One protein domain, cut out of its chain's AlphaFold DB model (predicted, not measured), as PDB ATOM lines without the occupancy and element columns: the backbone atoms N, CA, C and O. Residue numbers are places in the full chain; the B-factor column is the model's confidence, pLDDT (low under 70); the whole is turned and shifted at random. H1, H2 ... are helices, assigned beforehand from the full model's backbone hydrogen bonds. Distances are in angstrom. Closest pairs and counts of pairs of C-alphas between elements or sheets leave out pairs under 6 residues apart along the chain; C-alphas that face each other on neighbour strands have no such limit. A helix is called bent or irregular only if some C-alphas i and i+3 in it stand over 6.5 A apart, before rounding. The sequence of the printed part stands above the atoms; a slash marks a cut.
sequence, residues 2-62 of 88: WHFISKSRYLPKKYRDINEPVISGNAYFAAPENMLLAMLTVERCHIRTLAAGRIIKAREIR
ATOM      1  N   TRP A   2      -2.539-107.545 526.989       73.75
ATOM      2  CA  TRP A   2      -1.804-108.604 526.272       73.75
ATOM      3  C   TRP A   2      -2.594-109.910 526.094       73.75
ATOM      4  O   TRP A   2      -2.738-110.408 524.981       73.75
ATOM      5  N   HIS A   3      -3.186-110.420 527.178       77.62
ATOM      6  CA  HIS A   3      -4.001-111.635 527.128       77.62
ATOM      7  C   HIS A   3      -5.174-111.519 526.140       77.62
ATOM      8  O   HIS A   3      -5.485-112.469 525.432       77.62
ATOM      9  N   PHE A   4      -5.785-110.339 526.035       79.19
ATOM     10  CA  PHE A   4      -6.916-110.095 525.143       79.19
ATOM     11  C   PHE A   4      -6.485-110.075 523.667       79.19
ATOM     12  O   PHE A   4      -7.115-110.717 522.833       79.19
ATOM     13  N   ILE A   5      -5.357-109.427 523.355       81.62
ATOM     14  CA  ILE A   5      -4.745-109.437 522.014       81.62
ATOM     15  C   ILE A   5      -4.344-110.860 521.609       81.62
ATOM     16  O   ILE A   5      -4.649-111.297 520.502       81.62
ATOM     17  N   SER A   6      -3.707-111.602 522.521       82.56
ATOM     18  CA  SER A   6      -3.311-112.995 522.295       82.56
ATOM     19  C   SER A   6      -4.523-113.879 521.987       82.56
ATOM     20  O   SER A   6      -4.512-114.619 521.004       82.56
ATOM     21  N   LYS A   7      -5.605-113.752 522.765       85.38
ATOM     22  CA  LYS A   7      -6.842-114.515 522.549       85.38
ATOM     23  C   LYS A   7      -7.588-114.100 521.277       85.38
ATOM     24  O   LYS A   7      -8.168-114.965 520.626       85.38
ATOM     25  N   SER A   8      -7.517-112.828 520.876       86.38
ATOM     26  CA  SER A   8      -8.132-112.330 519.636       86.38
ATOM     27  C   SER A   8      -7.623-113.061 518.382       86.38
ATOM     28  O   SER A   8      -8.372-113.256 517.428       86.38
ATOM     29  N   ARG A   9      -6.377-113.560 518.391       86.44
ATOM     30  CA  ARG A   9      -5.773-114.282 517.249       86.44
ATOM     31  C   ARG A   9      -6.532-115.528 516.827       86.44
ATOM     32  O   ARG A   9      -6.498-115.889 515.656       86.44
ATOM     33  N   TYR A  10      -7.197-116.175 517.776       89.81
ATOM     34  CA  TYR A  10      -7.924-117.417 517.537       89.81
ATOM     35  C   TYR A  10      -9.342-117.175 517.006       89.81
ATOM     36  O   TYR A  10     -10.060-118.128 516.714       89.81
ATOM     37  N   LEU A  11      -9.765-115.913 516.870       90.06
ATOM     38  CA  LEU A  11     -11.093-115.579 516.379       90.06
ATOM     39  C   LEU A  11     -11.181-115.654 514.842       90.06
ATOM     40  O   LEU A  11     -10.259-115.235 514.126       90.06
ATOM     41  N   PRO A  12     -12.333-116.092 514.301       93.06
ATOM     42  CA  PRO A  12     -12.641-115.935 512.885       93.06
ATOM     43  C   PRO A  12     -12.533-114.470 512.447       93.06
ATOM     44  O   PRO A  12     -12.836-113.559 513.220       93.06
ATOM     45  N   LYS A  13     -12.145-114.244 511.187       92.00
ATOM     46  CA  LYS A  13     -11.877-112.901 510.640       92.00
ATOM     47  C   LYS A  13     -13.013-111.903 510.918       92.00
ATOM     48  O   LYS A  13     -12.752-110.833 511.443       92.00
ATOM     49  N   LYS A  14     -14.268-112.318 510.708       94.75
ATOM     50  CA  LYS A  14     -15.473-111.513 510.983       94.75
ATOM     51  C   LYS A  14     -15.493-110.896 512.389       94.75
ATOM     52  O   LYS A  14     -15.941-109.770 512.551       94.75
ATOM     53  N   TYR A  15     -15.044-111.634 513.401       91.12
ATOM     54  CA  TYR A  15     -15.031-111.153 514.784       91.12
ATOM     55  C   TYR A  15     -13.773-110.347 515.104       91.12
ATOM     56  O   TYR A  15     -13.836-109.424 515.910       91.12
ATOM     57  N   ARG A  16     -12.642-110.656 514.457       90.62
ATOM     58  CA  ARG A  16     -11.428-109.836 514.560       90.62
ATOM     59  C   ARG A  16     -11.651-108.434 514.012       90.62
ATOM     60  O   ARG A  16     -11.343-107.480 514.711       90.62
ATOM     61  N   ASP A  17     -12.298-108.317 512.855       90.88
ATOM     62  CA  ASP A  17     -12.590-107.027 512.217       90.88
ATOM     63  C   ASP A  17     -13.465-106.111 513.106       90.88
ATOM     64  O   ASP A  17     -13.407-104.891 512.991       90.88
ATOM     65  N   ILE A  18     -14.241-106.689 514.034       91.00
ATOM     66  CA  ILE A  18     -15.058-105.957 515.019       91.00
ATOM     67  C   ILE A  18     -14.259-105.657 516.296       91.00
ATOM     68  O   ILE A  18     -14.342-104.560 516.846       91.00
ATOM     69  N   ASN A  19     -13.486-106.629 516.782       87.50
ATOM     70  CA  ASN A  19     -12.821-106.543 518.080       87.50
ATOM     71  C   ASN A  19     -11.509-105.755 518.031       87.50
ATOM     72  O   ASN A  19     -11.214-105.025 518.973       87.50
ATOM     73  N   GLU A  20     -10.713-105.880 516.968       87.50
ATOM     74  CA  GLU A  20      -9.416-105.203 516.844       87.50
ATOM     75  C   GLU A  20      -9.538-103.668 516.970       87.50
ATOM     76  O   GLU A  20      -8.805-103.097 517.781       87.50
ATOM     77  N   PRO A  21     -10.508-102.982 516.331       88.06
ATOM     78  CA  PRO A  21     -10.728-101.549 516.550       88.06
ATOM     79  C   PRO A  21     -11.055-101.185 518.008       88.06
ATOM     80  O   PRO A  21     -10.546-100.190 518.529       88.06
ATOM     81  N   VAL A  22     -11.865-102.002 518.692       87.25
ATOM     82  CA  VAL A  22     -12.235-101.798 520.106       87.25
ATOM     83  C   VAL A  22     -11.020-101.981 521.015       87.25
ATOM     84  O   VAL A  22     -10.812-101.210 521.953       87.25
ATOM     85  N   ILE A  23     -10.177-102.972 520.717       84.62
ATOM     86  CA  ILE A  23      -8.910-103.194 521.414       84.62
ATOM     87  C   ILE A  23      -7.990-101.993 521.212       84.62
ATOM     88  O   ILE A  23      -7.479-101.469 522.194       84.62
ATOM     89  N   SER A  24      -7.811-101.503 519.984       82.88
ATOM     90  CA  SER A  24      -6.969-100.330 519.725       82.88
ATOM     91  C   SER A  24      -7.480 -99.072 520.428       82.88
ATOM     92  O   SER A  24      -6.691 -98.345 521.029       82.88
ATOM     93  N   GLY A  25      -8.795 -98.838 520.456       82.88
ATOM     94  CA  GLY A  25      -9.386 -97.741 521.231       82.88
ATOM     95  C   GLY A  25      -9.125 -97.873 522.738       82.88
ATOM     96  O   GLY A  25      -8.730 -96.910 523.395       82.88
ATOM     97  N   ASN A  26      -9.253 -99.084 523.282       80.00
ATOM     98  CA  ASN A  26      -8.977 -99.358 524.693       80.00
ATOM     99  C   ASN A  26      -7.480 -99.352 525.028       80.00
ATOM    100  O   ASN A  26      -7.119 -99.072 526.169       80.00
ATOM    101  N   ALA A  27      -6.596 -99.612 524.061       74.75
ATOM    102  CA  ALA A  27      -5.147 -99.532 524.232       74.75
ATOM    103  C   ALA A  27      -4.694 -98.114 524.598       74.75
ATOM    104  O   ALA A  27      -3.758 -97.948 525.382       74.75
ATOM    105  N   TYR A  28      -5.402 -97.095 524.100       72.19
ATOM    106  CA  TYR A  28      -5.171 -95.714 524.507       72.19
ATOM    107  C   TYR A  28      -5.324 -95.538 526.027       72.19
ATOM    108  O   TYR A  28      -4.441 -94.965 526.669       72.19
ATOM    109  N   PHE A  29      -6.403 -96.076 526.609       64.12
ATOM    110  CA  PHE A  29      -6.698 -95.997 528.047       64.12
ATOM    111  C   PHE A  29      -5.896 -96.989 528.884       64.12
ATOM    112  O   PHE A  29      -5.520 -96.678 530.012       64.12
ATOM    113  N   ALA A  30      -5.574 -98.154 528.318       64.31
ATOM    114  CA  ALA A  30      -4.630 -99.084 528.921       64.31
ATOM    115  C   ALA A  30      -3.250 -98.432 529.105       64.31
ATOM    116  O   ALA A  30      -2.525 -98.850 529.993       64.31
ATOM    117  N   ALA A  31      -2.949 -97.376 528.343       64.56
ATOM    118  CA  ALA A  31      -1.737 -96.573 528.381       64.56
ATOM    119  C   ALA A  31      -0.436 -97.367 528.141       64.56
ATOM    120  O   ALA A  31      -0.286 -98.512 528.568       64.56
ATOM    121  N   PRO A  32       0.583 -96.727 527.540       66.31
ATOM    122  CA  PRO A  32       1.945 -97.241 527.625       66.31
ATOM    123  C   PRO A  32       2.319 -97.505 529.090       66.31
ATOM    124  O   PRO A  32       2.946 -98.501 529.402       66.31
ATOM    125  N   GLU A  33       1.838 -96.668 530.008       69.50
ATOM    126  CA  GLU A  33       2.118 -96.703 531.444       69.50
ATOM    127  C   GLU A  33       1.694 -98.018 532.131       69.50
ATOM    128  O   GLU A  33       2.544 -98.641 532.766       69.50
ATOM    129  N   ASN A  34       0.451 -98.511 531.982       72.25
ATOM    130  CA  ASN A  34       0.055 -99.758 532.668       72.25
ATOM    131  C   ASN A  34       0.685-101.001 532.029       72.25
ATOM    132  O   ASN A  34       0.937-101.987 532.722       72.25
ATOM    133  N   MET A  35       0.966-100.976 530.723       72.75
ATOM    134  CA  MET A  35       1.706-102.063 530.074       72.75
ATOM    135  C   MET A  35       3.196-102.036 530.426       72.75
ATOM    136  O   MET A  35       3.762-103.099 530.655       72.75
ATOM    137  N   LEU A  36       3.813-100.862 530.571       77.19
ATOM    138  CA  LEU A  36       5.178-100.715 531.085       77.19
ATOM    139  C   LEU A  36       5.272-101.174 532.547       77.19
ATOM    140  O   LEU A  36       6.225-101.859 532.905       77.19
ATOM    141  N   LEU A  37       4.257-100.891 533.371       80.00
ATOM    142  CA  LEU A  37       4.145-101.448 534.723       80.00
ATOM    143  C   LEU A  37       4.040-102.979 534.699       80.00
ATOM    144  O   LEU A  37       4.728-103.648 535.464       80.00
ATOM    145  N   ALA A  38       3.251-103.554 533.787       79.50
ATOM    146  CA  ALA A  38       3.195-105.005 533.620       79.50
ATOM    147  C   ALA A  38       4.551-105.584 533.165       79.50
ATOM    148  O   ALA A  38       4.989-106.599 533.700       79.50
ATOM    149  N   MET A  39       5.257-104.920 532.242       82.62
ATOM    150  CA  MET A  39       6.605-105.312 531.811       82.62
ATOM    151  C   MET A  39       7.632-105.280 532.953       82.62
ATOM    152  O   MET A  39       8.547-106.102 532.955       82.62
ATOM    153  N   LEU A  40       7.475-104.398 533.951       82.19
ATOM    154  CA  LEU A  40       8.330-104.398 535.146       82.19
ATOM    155  C   LEU A  40       8.156-105.654 536.011       82.19
ATOM    156  O   LEU A  40       9.086-106.030 536.724       82.19
ATOM    157  N   THR A  41       6.987-106.298 535.947       81.50
ATOM    158  CA  THR A  41       6.681-107.521 536.712       81.50
ATOM    159  C   THR A  41       7.095-108.809 535.995       81.50
ATOM    160  O   THR A  41       6.993-109.889 536.568       81.50
ATOM    161  N   VAL A  42       7.585-108.715 534.753       80.88
ATOM    162  CA  VAL A  42       8.076-109.871 533.993       80.88
ATOM    163  C   VAL A  42       9.446-110.304 534.530       80.88
ATOM    164  O   VAL A  42      10.326-109.479 534.759       80.88
ATOM    165  N   GLU A  43       9.650-111.615 534.686       80.62
ATOM    166  CA  GLU A  43      10.874-112.213 535.255       80.62
ATOM    167  C   GLU A  43      12.141-111.926 534.422       80.62
ATOM    168  O   GLU A  43      13.262-111.864 534.929       80.62
ATOM    169  N   ARG A  44      11.967-111.684 533.120       85.25
ATOM    170  CA  ARG A  44      13.053-111.409 532.176       85.25
ATOM    171  C   ARG A  44      13.685-110.035 532.433       85.25
ATOM    172  O   ARG A  44      13.124-108.996 532.086       85.25
ATOM    173  N   CYS A  45      14.911-110.037 532.958       85.44
ATOM    174  CA  CYS A  45      15.646-108.826 533.351       85.44
ATOM    175  C   CYS A  45      15.798-107.778 532.225       85.44
ATOM    176  O   CYS A  45      15.668-106.576 532.470       85.44
ATOM    177  N   HIS A  46      16.009-108.216 530.979       84.25
ATOM    178  CA  HIS A  46      16.133-107.315 529.826       84.25
ATOM    179  C   HIS A  46      14.821-106.569 529.519       84.25
ATOM    180  O   HIS A  46      14.855-105.378 529.216       84.25
ATOM    181  N   ILE A  47      13.663-107.222 529.686       83.00
ATOM    182  CA  ILE A  47      12.338-106.605 529.495       83.00
ATOM    183  C   ILE A  47      12.073-105.563 530.581       83.00
ATOM    184  O   ILE A  47      11.635-104.452 530.286       83.00
ATOM    185  N   ARG A  48      12.402-105.887 531.835       87.62
ATOM    186  CA  ARG A  48      12.256-104.958 532.960       87.62
ATOM    187  C   ARG A  48      13.129-103.713 532.792       87.62
ATOM    188  O   ARG A  48      12.666-102.603 533.035       87.62
ATOM    189  N   THR A  49      14.366-103.894 532.333       88.12
ATOM    190  CA  THR A  49      15.300-102.786 532.066       88.12
ATOM    191  C   THR A  49      14.781-101.886 530.943       88.12
ATOM    192  O   THR A  49      14.758-100.664 531.092       88.12
ATOM    193  N   LEU A  50      14.280-102.481 529.855       85.62
ATOM    194  CA  LEU A  50      13.658-101.745 528.753       85.62
ATOM    195  C   LEU A  50      12.430-100.946 529.221       85.62
ATOM    196  O   LEU A  50      12.273 -99.777 528.865       85.62
ATOM    197  N   ALA A  51      11.575-101.557 530.044       85.56
ATOM    198  CA  ALA A  51      10.388-100.910 530.585       85.56
ATOM    199  C   ALA A  51      10.737 -99.718 531.485       85.56
ATOM    200  O   ALA A  51      10.171 -98.637 531.317       85.56
ATOM    201  N   ALA A  52      11.711 -99.884 532.385       86.00
ATOM    202  CA  ALA A  52      12.199 -98.808 533.241       86.00
ATOM    203  C   ALA A  52      12.738 -97.625 532.417       86.00
ATOM    204  O   ALA A  52      12.348 -96.481 532.661       86.00
ATOM    205  N   GLY A  53      13.549 -97.893 531.386       86.94
ATOM    206  CA  GLY A  53      14.069 -96.854 530.492       86.94
ATOM    207  C   GLY A  53      12.963 -96.088 529.755       86.94
ATOM    208  O   GLY A  53      12.993 -94.859 529.684       86.94
ATOM    209  N   ARG A  54      11.933 -96.792 529.268       83.50
ATOM    210  CA  ARG A  54      10.766 -96.170 528.617       83.50
ATOM    211  C   ARG A  54       9.945 -95.306 529.583       83.50
ATOM    212  O   ARG A  54       9.477 -94.246 529.175       83.50
ATOM    213  N   ILE A  55       9.802 -95.711 530.849       82.62
ATOM    214  CA  ILE A  55       9.113 -94.912 531.879       82.62
ATOM    215  C   ILE A  55       9.872 -93.614 532.162       82.62
ATOM    216  O   ILE A  55       9.249 -92.554 532.214       82.62
ATOM    217  N   ILE A  56      11.197 -93.684 532.335       84.94
ATOM    218  CA  ILE A  56      12.036 -92.503 532.592       84.94
ATOM    219  C   ILE A  56      11.906 -91.511 531.430       84.94
ATOM    220  O   ILE A  56      11.506 -90.370 531.648       84.94
ATOM    221  N   LYS A  57      12.092 -91.980 530.191       82.12
ATOM    222  CA  LYS A  57      11.972 -91.147 528.984       82.12
ATOM    223  C   LYS A  57      10.579 -90.523 528.829       82.12
ATOM    224  O   LYS A  57      10.449 -89.361 528.456       82.12
ATOM    225  N   ALA A  58       9.517 -91.271 529.133       74.06
ATOM    226  CA  ALA A  58       8.149 -90.752 529.075       74.06
ATOM    227  C   ALA A  58       7.874 -89.678 530.144       74.06
ATOM    228  O   ALA A  58       7.086 -88.764 529.902       74.06
ATOM    229  N   ARG A  59       8.509 -89.778 531.319       75.75
ATOM    230  CA  ARG A  59       8.408 -88.773 532.390       75.75
ATOM    231  C   ARG A  59       9.181 -87.499 532.061       75.75
ATOM    232  O   ARG A  59       8.667 -86.425 532.344       75.75
ATOM    233  N   GLU A  60      10.345 -87.611 531.425       75.88
ATOM    234  CA  GLU A  60      11.118 -86.456 530.938       75.88
ATOM    235  C   GLU A  60      10.317 -85.617 529.928       75.88
ATOM    236  O   GLU A  60      10.307 -84.392 530.012       75.88
ATOM    237  N   ILE A  61       9.574 -86.267 529.022       69.25
ATOM    238  CA  ILE A  61       8.751 -85.584 528.007       69.25
ATOM    239  C   ILE A  61       7.574 -84.816 528.633       69.25
ATOM    240  O   ILE A  61       7.176 -83.787 528.103       69.25
ATOM    241  N   ARG A  62       7.016 -85.281 529.761       62.94
ATOM    242  CA  ARG A  62       5.835 -84.675 530.420       62.94
ATOM    243  C   ARG A  62       6.170 -83.507 531.358       62.94
ATOM    244  O   ARG A  62       5.327 -83.121 532.164       62.94
TER     245      ARG A  62
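AT A GLANCE: This is residues 2 to 62 of the 88 residues of an uncharacterized protein of Araneus ventricosus (UniProt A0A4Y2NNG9). A long helix, H2, turns through nearly a right angle into two arms, H2a and H2b, and a helix folds back along each arm: short H1 along part of H2a, long H3 along H2b. The result is two helical hairpins, H1 with H2a and H2b with H3, joined at the bend in H2, loose and flat, with the link around Pro 12 at one end of the long axis and H3 at the other. The printed part has 61 residues with three named helices, H1, H2 and H3 in chain order, and no named strand; the class is all helix. The whole is loose, with a radius of gyration of the C-alphas of 14.4 A and spans of 41 by 28 by 11 A.

HOW THE PARTS SIT: Start with H2, residues 13 to 40, assigned as one helix by its hydrogen bonds but bent: C-alphas 29 and 32 are 8.7 A apart. Its arms H2a, residues 13 to 29, and H2b, residues 32 to 40, are about perpendicular at 88 degrees; H2a has a kink of 28 degrees near residue 20. H3, residues 45 to 61, touches H2b as a hairpin, at a shallow tilt of 30 degrees, opposite ways; the closest C-alphas, of Leu 40 and Arg 48, are 4.5 A apart. H1, residues 2 to 8, forms a hairpin with H2a, opposite ways at a shallow tilt of 19 degrees, touching its residues 16 to 23 alone; the closest C-alphas, of Ser 8 and Arg 16, are 6.5 A apart. H1 is only just apart from H2b, at 8.3 A, and H3 is apart from H1 and H2a. Every O i to N i+4 pair is within hydrogen-bond range in H1, H2b and H3, and 8 of 13 are in H2a.

IN THESE COORDINATES: Find C-alpha 13 at (-11.877, -112.901, 510.640); from there H2a runs 24.8 A to C-alpha 29, and past the bend H2b covers 12.2 A. H3 runs 24.8 A to C-alpha 61 at (8.751, -85.584, 528.007). H1 begins at C-alpha 2, (-1.804, -108.604, 526.272).

THE WHOLE: The C-alphas of Pro 12 and Glu 60, the two farthest apart, are 41.9 A apart. The printed part has no cut, and both links are tight. Look for pLDDT under 70 at residues 29 to 33 and 61 to 62; the mean of the printed part is 81.5.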